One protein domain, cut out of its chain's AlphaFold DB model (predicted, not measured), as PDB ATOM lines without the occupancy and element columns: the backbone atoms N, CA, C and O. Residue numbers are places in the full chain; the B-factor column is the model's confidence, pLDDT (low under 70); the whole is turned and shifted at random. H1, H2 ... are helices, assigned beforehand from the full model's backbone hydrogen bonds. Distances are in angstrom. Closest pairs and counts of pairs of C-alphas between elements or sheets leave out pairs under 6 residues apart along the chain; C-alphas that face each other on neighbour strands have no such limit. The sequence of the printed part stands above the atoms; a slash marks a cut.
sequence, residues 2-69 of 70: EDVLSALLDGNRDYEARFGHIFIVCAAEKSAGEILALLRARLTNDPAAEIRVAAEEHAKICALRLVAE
ATOM      1  N   GLU A   2       5.501  19.138  30.709       60.16
ATOM      2  CA  GLU A   2       4.993  20.504  30.955       60.16
ATOM      3  C   GLU A   2       5.012  21.405  29.700       60.16
ATOM      4  O   GLU A   2       4.077  22.159  29.451       60.16
ATOM      5  N   ASP A   3       6.023  21.228  28.844       81.81
ATOM      6  CA  ASP A   3       6.206  21.994  27.602       81.81
ATOM      7  C   ASP A   3       5.062  21.803  26.581       81.81
ATOM      8  O   ASP A   3       4.574  22.761  25.985       81.81
ATOM      9  N   VAL A   4       4.547  20.573  26.445       84.62
ATOM     10  CA  VAL A   4       3.477  20.247  25.481       84.62
ATOM     11  C   VAL A   4       2.145  20.866  25.898       84.62
ATOM     12  O   VAL A   4       1.419  21.382  25.052       84.62
ATOM     13  N   LEU A   5       1.826  20.848  27.194       85.06
ATOM     14  CA  LEU A   5       0.610  21.472  27.721       85.06
ATOM     15  C   LEU A   5       0.648  22.994  27.556       85.06
ATOM     16  O   LEU A   5      -0.342  23.580  27.124       85.06
ATOM     17  N   SER A   6       1.796  23.619  27.837       88.19
ATOM     18  CA  SER A   6       1.974  25.058  27.622       88.19
ATOM     19  C   SER A   6       1.837  25.427  26.143       88.19
ATOM     20  O   SER A   6       1.145  26.386  25.809       88.19
ATOM     21  N   ALA A   7       2.432  24.641  25.243       89.25
ATOM     22  CA  ALA A   7       2.332  24.866  23.804       89.25
ATOM     23  C   ALA A   7       0.910  24.637  23.259       89.25
ATOM     24  O   ALA A   7       0.493  25.321  22.326       89.25
ATOM     25  N   LEU A   8       0.150  23.699  23.835       89.12
ATOM     26  CA  LEU A   8      -1.262  23.494  23.505       89.12
ATOM     27  C   LEU A   8      -2.132  24.657  23.987       89.12
ATOM     28  O   LEU A   8      -3.052  25.050  23.277       89.12
ATOM     29  N   LEU A   9      -1.865  25.201  25.175       89.62
ATOM     30  CA  LEU A   9      -2.578  26.372  25.694       89.62
ATOM     31  C   LEU A   9      -2.347  27.600  24.813       89.62
ATOM     32  O   LEU A   9      -3.307  28.277  24.445       89.62
ATOM     33  N   ASP A  10      -1.092  27.856  24.449       91.25
ATOM     34  CA  ASP A  10      -0.720  28.960  23.564       91.25
ATOM     35  C   ASP A  10      -1.344  28.796  22.171       91.25
ATOM     36  O   ASP A  10      -2.034  29.687  21.681       91.25
ATOM     37  N   GLY A  11      -1.233  27.598  21.586       90.94
ATOM     38  CA  GLY A  11      -1.844  27.301  20.295       90.94
ATOM     39  C   GLY A  11      -3.374  27.389  20.309       90.94
ATOM     40  O   GLY A  11      -3.954  27.833  19.327       90.94
ATOM     41  N   ASN A  12      -4.045  27.010  21.405       90.69
ATOM     42  CA  ASN A  12      -5.500  27.160  21.526       90.69
ATOM     43  C   ASN A  12      -5.914  28.633  21.568       90.69
ATOM     44  O   ASN A  12      -6.926  28.992  20.974       90.69
ATOM     45  N   ARG A  13      -5.132  29.484  22.244       91.62
ATOM     46  CA  ARG A  13      -5.373  30.933  22.264       91.62
ATOM     47  C   ARG A  13      -5.203  31.555  20.885       91.62
ATOM     48  O   ARG A  13      -6.065  32.322  20.472       91.62
ATOM     49  N   ASP A  14      -4.127  31.214  20.179       91.31
ATOM     50  CA  ASP A  14      -3.896  31.692  18.809       91.31
ATOM     51  C   ASP A  14      -5.015  31.221  17.868       91.31
ATOM     52  O   ASP A  14      -5.549  31.988  17.069       91.31
ATOM     53  N   TYR A  15      -5.447  29.972  18.042       91.81
ATOM     54  CA  TYR A  15      -6.517  29.377  17.255       91.81
ATOM     55  C   TYR A  15      -7.855  30.083  17.486       91.81
ATOM     56  O   TYR A  15      -8.531  30.457  16.528       91.81
ATOM     57  N   GLU A  16      -8.224  30.322  18.743       90.62
ATOM     58  CA  GLU A  16      -9.436  31.066  19.085       90.62
ATOM     59  C   GLU A  16      -9.380  32.504  18.551       90.62
ATOM     60  O   GLU A  16     -10.358  32.981  17.980       90.62
ATOM     61  N   ALA A  17      -8.227  33.173  18.649       90.31
ATOM     62  CA  ALA A  17      -8.044  34.525  18.124       90.31
ATOM     63  C   ALA A  17      -8.150  34.590  16.588       90.31
ATOM     64  O   ALA A  17      -8.678  35.563  16.049       90.31
ATOM     65  N   ARG A  18      -7.664  33.563  15.879       88.69
ATOM     66  CA  ARG A  18      -7.662  33.505  14.411       88.69
ATOM     67  C   ARG A  18      -9.003  33.069  13.823       88.69
ATOM     68  O   ARG A  18      -9.437  33.635  12.823       88.69
ATOM     69  N   PHE A  19      -9.631  32.049  14.404       87.38
ATOM     70  CA  PHE A  19     -10.829  31.415  13.845       87.38
ATOM     71  C   PHE A  19     -12.123  31.787  14.581       87.38
ATOM     72  O   PHE A  19     -13.210  31.586  14.042       87.38
ATOM     73  N   GLY A  20     -12.041  32.350  15.791       87.81
ATOM     74  CA  GLY A  20     -13.206  32.748  16.589       87.81
ATOM     75  C   GLY A  20     -13.949  31.584  17.251       87.81
ATOM     76  O   GLY A  20     -15.074  31.758  17.716       87.81
ATOM     77  N   HIS A  21     -13.355  30.391  17.280       87.00
ATOM     78  CA  HIS A  21     -13.909  29.211  17.937       87.00
ATOM     79  C   HIS A  21     -12.803  28.326  18.508       87.00
ATOM     80  O   HIS A  21     -11.643  28.422  18.110       87.00
ATOM     81  N   ILE A  22     -13.172  27.430  19.423       88.50
ATOM     82  CA  ILE A  22     -12.226  26.500  20.039       88.50
ATOM     83  C   ILE A  22     -11.711  25.465  19.032       88.50
ATOM     84  O   ILE A  22     -12.395  25.098  18.065       88.50
ATOM     85  N   PHE A  23     -10.501  24.969  19.281       89.75
ATOM     86  CA  PHE A  23      -9.939  23.850  18.540       89.75
ATOM     87  C   PHE A  23     -10.613  22.543  18.963       89.75
ATOM     88  O   PHE A  23     -10.653  22.201  20.146       89.75
ATOM     89  N   ILE A  24     -11.119  21.790  17.986       88.88
ATOM     90  CA  ILE A  24     -11.731  20.479  18.207       88.88
ATOM     91  C   ILE A  24     -11.072  19.429  17.313       88.88
ATOM     92  O   ILE A  24     -10.871  19.625  16.108       88.88
ATOM     93  N   VAL A  25     -10.710  18.305  17.927       90.38
ATOM     94  CA  VAL A  25     -10.069  17.160  17.278       90.38
ATOM     95  C   VAL A  25     -10.523  15.878  17.969       90.38
ATOM     96  O   VAL A  25     -10.711  15.856  19.188       90.38
ATOM     97  N   CYS A  26     -10.689  14.801  17.208       88.81
ATOM     98  CA  CYS A  26     -10.958  13.493  17.781       88.81
ATOM     99  C   CYS A  26      -9.675  12.956  18.434       88.81
ATOM    100  O   CYS A  26      -8.713  12.598  17.752       88.81
ATOM    101  N   ALA A  27      -9.652  12.934  19.768       85.94
ATOM    102  CA  ALA A  27      -8.483  12.533  20.553       85.94
ATOM    103  C   ALA A  27      -8.376  11.015  20.792       85.94
ATOM    104  O   ALA A  27      -7.397  10.583  21.392       85.94
ATOM    105  N   ALA A  28      -9.346  10.213  20.334       79.44
ATOM    106  CA  ALA A  28      -9.458   8.789  20.673       79.44
ATOM    107  C   ALA A  28      -8.177   7.975  20.406       79.44
ATOM    108  O   ALA A  28      -7.864   7.066  21.166       79.44
ATOM    109  N   GLU A  29      -7.406   8.337  19.378       77.19
ATOM    110  CA  GLU A  29      -6.184   7.624  18.977       77.19
ATOM    111  C   GLU A  29      -4.931   8.519  18.979       77.19
ATOM    112  O   GLU A  29      -3.886   8.130  18.464       77.19
ATOM    113  N   LYS A  30      -5.006   9.738  19.534       85.56
ATOM    114  CA  LYS A  30      -3.944  10.748  19.379       85.56
ATOM    115  C   LYS A  30      -3.267  11.087  20.700       85.56
ATOM    116  O   LYS A  30      -3.914  11.423  21.686       85.56
ATOM    117  N   SER A  31      -1.935  11.076  20.695       87.94
ATOM    118  CA  SER A  31      -1.124  11.546  21.826       87.94
ATOM    119  C   SER A  31      -1.075  13.077  21.894       87.94
ATOM    120  O   SER A  31      -1.226  13.757  20.882       87.94
ATOM    121  N   ALA A  32      -0.770  13.646  23.065       85.62
ATOM    122  CA  ALA A  32      -0.688  15.103  23.249       85.62
ATOM    123  C   ALA A  32       0.273  15.806  22.262       85.62
ATOM    124  O   ALA A  32      -0.018  16.903  21.791       85.62
ATOM    125  N   GLY A  33       1.393  15.162  21.903       87.75
ATOM    126  CA  GLY A  33       2.325  15.684  20.894       87.75
ATOM    127  C   GLY A  33       1.745  15.709  19.474       87.75
ATOM    128  O   GLY A  33       1.967  16.668  18.739       87.75
ATOM    129  N   GLU A  34       0.944  14.706  19.110       89.00
ATOM    130  CA  GLU A  34       0.239  14.648  17.820       89.00
ATOM    131  C   GLU A  34      -0.849  15.722  17.743       89.00
ATOM    132  O   GLU A  34      -0.991  16.406  16.732       89.00
ATOM    133  N   ILE A  35      -1.584  15.924  18.842       90.25
ATOM    134  CA  ILE A  35      -2.592  16.985  18.960       90.25
ATOM    135  C   ILE A  35      -1.937  18.358  18.770       90.25
ATOM    136  O   ILE A  35      -2.463  19.186  18.029       90.25
ATOM    137  N   LEU A  36      -0.768  18.587  19.378       89.94
ATOM    138  CA  LEU A  36      -0.024  19.837  19.219       89.94
ATOM    139  C   LEU A  36       0.454  20.048  17.775       89.94
ATOM    140  O   LEU A  36       0.348  21.156  17.249       89.94
ATOM    141  N   ALA A  37       0.968  19.003  17.125       90.00
ATOM    142  CA  ALA A  37       1.386  19.076  15.727       90.00
ATOM    143  C   ALA A  37       0.202  19.409  14.802       90.00
ATOM    144  O   ALA A  37       0.319  20.274  13.934       90.00
ATOM    145  N   LEU A  38      -0.956  18.785  15.035       90.06
ATOM    146  CA  LEU A  38      -2.190  19.060  14.298       90.06
ATOM    147  C   LEU A  38      -2.694  20.481  14.523       90.06
ATOM    148  O   LEU A  38      -3.056  21.140  13.556       90.06
ATOM    149  N   LEU A  39      -2.688  20.962  15.768       90.62
ATOM    150  CA  LEU A  39      -3.062  22.333  16.109       90.62
ATOM    151  C   LEU A  39      -2.197  23.337  15.338       90.62
ATOM    152  O   LEU A  39      -2.725  24.227  14.681       90.62
ATOM    153  N   ARG A  40      -0.873  23.145  15.331       89.62
ATOM    154  CA  ARG A  40       0.063  24.012  14.597       89.62
ATOM    155  C   ARG A  40      -0.124  23.954  13.083       89.62
ATOM    156  O   ARG A  40      -0.075  24.989  12.429       89.62
ATOM    157  N   ALA A  41      -0.352  22.769  12.519       90.00
ATOM    158  CA  ALA A  41      -0.629  22.633  11.091       90.00
ATOM    159  C   ALA A  41      -1.940  23.343  10.717       90.00
ATOM    160  O   ALA A  41      -1.987  24.120   9.765       90.00
ATOM    161  N   ARG A  42      -2.990  23.141  11.514       88.00
ATOM    162  CA  ARG A  42      -4.322  23.699  11.277       88.00
ATOM    163  C   ARG A  42      -4.405  25.205  11.517       88.00
ATOM    164  O   ARG A  42      -5.141  25.879  10.806       88.00
ATOM    165  N   LEU A  43      -3.566  25.753  12.395       88.00
ATOM    166  CA  LEU A  43      -3.369  27.197  12.515       88.00
ATOM    167  C   LEU A  43      -2.974  27.852  11.191       88.00
ATOM    168  O   LEU A  43      -3.323  29.002  10.981       88.00
ATOM    169  N   THR A  44      -2.298  27.153  10.275       88.56
ATOM    170  CA  THR A  44      -1.966  27.712   8.952       88.56
ATOM    171  C   THR A  44      -3.090  27.604   7.921       88.56
ATOM    172  O   THR A  44      -3.011  28.274   6.891       88.56
ATOM    173  N   ASN A  45      -4.148  26.835   8.198       86.25
ATOM    174  CA  ASN A  45      -5.251  26.645   7.263       86.25
ATOM    175  C   ASN A  45      -6.091  27.917   7.083       86.25
ATOM    176  O   ASN A  45      -6.125  28.830   7.917       86.25
ATOM    177  N   ASP A  46      -6.795  27.946   5.954       88.75
ATOM    178  CA  ASP A  46      -7.826  28.936   5.687       88.75
ATOM    179  C   ASP A  46      -9.052  28.678   6.587       88.75
ATOM    180  O   ASP A  46      -9.453  27.516   6.723       88.75
ATOM    181  N   PRO A  47      -9.688  29.708   7.174       86.31
ATOM    182  CA  PRO A  47     -10.846  29.539   8.056       86.31
ATOM    183  C   PRO A  47     -11.982  28.711   7.444       86.31
ATOM    184  O   PRO A  47     -12.618  27.910   8.131       86.31
ATOM    185  N   ALA A  48     -12.214  28.848   6.134       87.94
ATOM    186  CA  ALA A  48     -13.270  28.110   5.442       87.94
ATOM    187  C   ALA A  48     -12.926  26.625   5.236       87.94
ATOM    188  O   ALA A  48     -13.815  25.772   5.151       87.94
ATOM    189  N   ALA A  49     -11.642  26.292   5.100       88.69
ATOM    190  CA  ALA A  49     -11.193  24.904   5.140       88.69
ATOM    191  C   ALA A  49     -11.277  24.372   6.571       88.69
ATOM    192  O   ALA A  49     -11.703  23.240   6.786       88.69
ATOM    193  N   GLU A  50     -10.947  25.214   7.546       90.06
ATOM    194  CA  GLU A  50     -10.793  24.760   8.910       90.06
ATOM    195  C   GLU A  50     -12.112  24.398   9.599       90.06
ATOM    196  O   GLU A  50     -12.208  23.374  10.277       90.06
ATOM    197  N   ILE A  51     -13.173  25.162   9.341       88.06
ATOM    198  CA  ILE A  51     -14.526  24.811   9.792       88.06
ATOM    199  C   ILE A  51     -14.956  23.431   9.278       88.06
ATOM    200  O   ILE A  51     -15.597  22.678  10.011       88.06
ATOM    201  N   ARG A  52     -14.591  23.071   8.039       90.44
ATOM    202  CA  ARG A  52     -14.926  21.756   7.469       90.44
ATOM    203  C   ARG A  52     -14.198  20.642   8.210       90.44
ATOM    204  O   ARG A  52     -14.846  19.708   8.667       90.44
ATOM    205  N   VAL A  53     -12.893  20.798   8.425       89.44
ATOM    206  CA  VAL A  53     -12.099  19.817   9.178       89.44
ATOM    207  C   VAL A  53     -12.598  19.708  10.624       89.44
ATOM    208  O   VAL A  53     -12.713  18.611  11.162       89.44
ATOM    209  N   ALA A  54     -12.951  20.826  11.264       89.25
ATOM    210  CA  ALA A  54     -13.502  20.829  12.619       89.25
ATOM    211  C   ALA A  54     -14.844  20.085  12.686       89.25
ATOM    212  O   ALA A  54     -15.069  19.308  13.614       89.25
ATOM    213  N   ALA A  55     -15.709  20.272  11.684       90.31
ATOM    214  CA  ALA A  55     -16.968  19.546  11.568       90.31
ATOM    215  C   ALA A  55     -16.751  18.038  11.360       90.31
ATOM    216  O   ALA A  55     -17.440  17.239  11.990       90.31
ATOM    217  N   GLU A  56     -15.776  17.634  10.541       91.00
ATOM    218  CA  GLU A  56     -15.418  16.223  10.350       91.00
ATOM    219  C   GLU A  56     -14.896  15.583  11.642       91.00
ATOM    220  O   GLU A  56     -15.321  14.488  12.013       91.00
ATOM    221  N   GLU A  57     -14.012  16.266  12.372       91.88
ATOM    222  CA  GLU A  57     -13.524  15.780  13.666       91.88
ATOM    223  C   GLU A  57     -14.657  15.675  14.695       91.88
ATOM    224  O   GLU A  57     -14.731  14.694  15.437       91.88
ATOM    225  N   HIS A  58     -15.586  16.634  14.708       89.25
ATOM    226  CA  HIS A  58     -16.768  16.575  15.561       89.25
ATOM    227  C   HIS A  58     -17.697  15.412  15.175       89.25
ATOM    228  O   HIS A  58     -18.182  14.696  16.053       89.25
ATOM    229  N   ALA A  59     -17.891  15.156  13.878       89.88
ATOM    230  CA  ALA A  59     -18.659  14.014  13.392       89.88
ATOM    231  C   ALA A  59     -18.027  12.680  13.818       89.88
ATOM    232  O   ALA A  59     -18.753  11.785  14.246       89.88
ATOM    233  N   LYS A  60     -16.691  12.561  13.798       88.88
ATOM    234  CA  LYS A  60     -15.978  11.380  14.324       88.88
ATOM    235  C   LYS A  60     -16.232  11.181  15.816       88.88
ATOM    236  O   LYS A  60     -16.519  10.065  16.233       88.88
ATOM    237  N   ILE A  61     -16.175  12.249  16.617       88.19
ATOM    238  CA  ILE A  61     -16.492  12.184  18.055       88.19
ATOM    239  C   ILE A  61     -17.943  11.730  18.265       88.19
ATOM    240  O   ILE A  61     -18.206  10.903  19.135       88.19
ATOM    241  N   CYS A  62     -18.879  12.252  17.469       88.31
ATOM    242  CA  CYS A  62     -20.288  11.875  17.534       88.31
ATOM    243  C   CYS A  62     -20.492  10.398  17.162       88.31
ATOM    244  O   CYS A  62     -21.120   9.661  17.915       88.31
ATOM    245  N   ALA A  63     -19.884   9.941  16.065       88.62
ATOM    246  CA  ALA A  63     -19.927   8.547  15.637       88.62
ATOM    247  C   ALA A  63     -19.365   7.608  16.712       88.62
ATOM    248  O   ALA A  63     -20.029   6.640  17.062       88.62
ATOM    249  N   LEU A  64     -18.202   7.932  17.291       85.94
ATOM    250  CA  LEU A  64     -17.606   7.161  18.389       85.94
ATOM    251  C   LEU A  64     -18.524   7.078  19.611       85.94
ATOM    252  O   LEU A  64     -18.593   6.037  20.248       85.94
ATOM    253  N   ARG A  65     -19.233   8.162  19.937       86.06
ATOM    254  CA  ARG A  65     -20.192   8.170  21.048       86.06
ATOM    255  C   ARG A  65     -21.422   7.314  20.763       86.06
ATOM    256  O   ARG A  65     -21.899   6.674  21.685       86.06
ATOM    257  N   LEU A  66     -21.902   7.292  19.521       84.25
ATOM    258  CA  LEU A  66     -23.056   6.484  19.118       84.25
ATOM    259  C   LEU A  66     -22.735   4.983  19.076       84.25
ATOM    260  O   LEU A  66     -23.560   4.184  19.497       84.25
ATOM    261  N   VAL A  67     -21.547   4.594  18.598       79.06
ATOM    262  CA  VAL A  67     -21.142   3.172  18.525       79.06
ATOM    263  C   VAL A  67     -20.632   2.614  19.855       79.06
ATOM    264  O   VAL A  67     -20.540   1.404  20.006       79.06
ATOM    265  N   ALA A  68     -20.284   3.471  20.819       63.94
ATOM    266  CA  ALA A  68     -19.860   3.044  22.153       63.94
ATOM    267  C   ALA A  68     -21.030   2.612  23.063       63.94
ATOM    268  O   ALA A  68     -20.781   2.220  24.202       63.94
ATOM    269  N   GLU A  69     -22.280   2.698  22.590       53.09
ATOM    270  CA  GLU A  69     -23.475   2.226  23.309       53.09
ATOM    271  C   GLU A  69     -23.919   0.789  22.934       53.09
ATOM    272  O   GLU A  69     -24.979   0.361  23.391       53.09
TER     273      GLU A  69
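Overview. This is residues 2 to 69 of the 70 residues of the protein "Decarboxylase" of Acidobacteria bacterium (UniProt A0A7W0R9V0). Two helices, H1 and H2, pack side by side and run the same way, and the longer helix H3 swings off from the end of this pair to make the other arm of a V. The long link, residues 20 to 31, runs back from the end of H1 to the start of H2 through the opening between the pair and H3. The printed part has 68 residues with three named helices, in the order H1, H2, H3, and no named strand, and its class is all helix. The whole is compact, with a radius of gyration of the C-alphas of 12.5 A, and flat, with spans of 35 by 31 by 15 A.

Arrangement. Begin with H1, residues 2 to 19, and look for H2, residues 32 to 43: the two touch, with 16 pairs of C-alphas within 8 A. Their closest C-alphas are those of Leu 8 and Leu 36, 5.8 A apart, and they run the same way at a shallow tilt of 25 degrees. Go on to H3, residues 47 to 67, which touches no helix. H1 and H3 are close but not clearly touching; their closest C-alphas are those of Phe 19 and Pro 47, 6.1 A apart. They run opposite ways at a steep tilt of 60 degrees. H2 and H3 are also close but not clearly touching, and their closest C-alphas, those of Arg 42 and Glu 50, are 7.0 A apart. These two run opposite ways at a tilt of 35.4 degrees, only just steep. In H1 and H2 every O i to N i+4 pair is within hydrogen-bond range, and in H3 16 of 17 are.

Along the chain. Find C-alpha 2 at (4.993, 20.504, 30.955); from there H1 runs 25.7 A to C-alpha 19. H2 begins at C-alpha 32, at (-0.688, 15.103, 23.249), and is 16.4 A long, ending at C-alpha 43. H3, the longest helix with 21 residues, begins at C-alpha 47 and runs 30.2 A to C-alpha 67, at (-21.142, 3.172, 18.525).

Size, cuts and confidence. Look at Thr 44 and Glu 69 for the two C-alphas farthest apart, 36.3 A. The first and last printed C-alphas, those of Glu 2 and Glu 69, are 34.7 A apart. The printed part has no cut. The link from H1 to H2, 12 residues, is long, and the link from H2 to H3, 3 residues, is tight. The mean pLDDT of the printed part is 86.9, and in the B-factor column you will find values under 70 at residue 2 and residues 68 to 69.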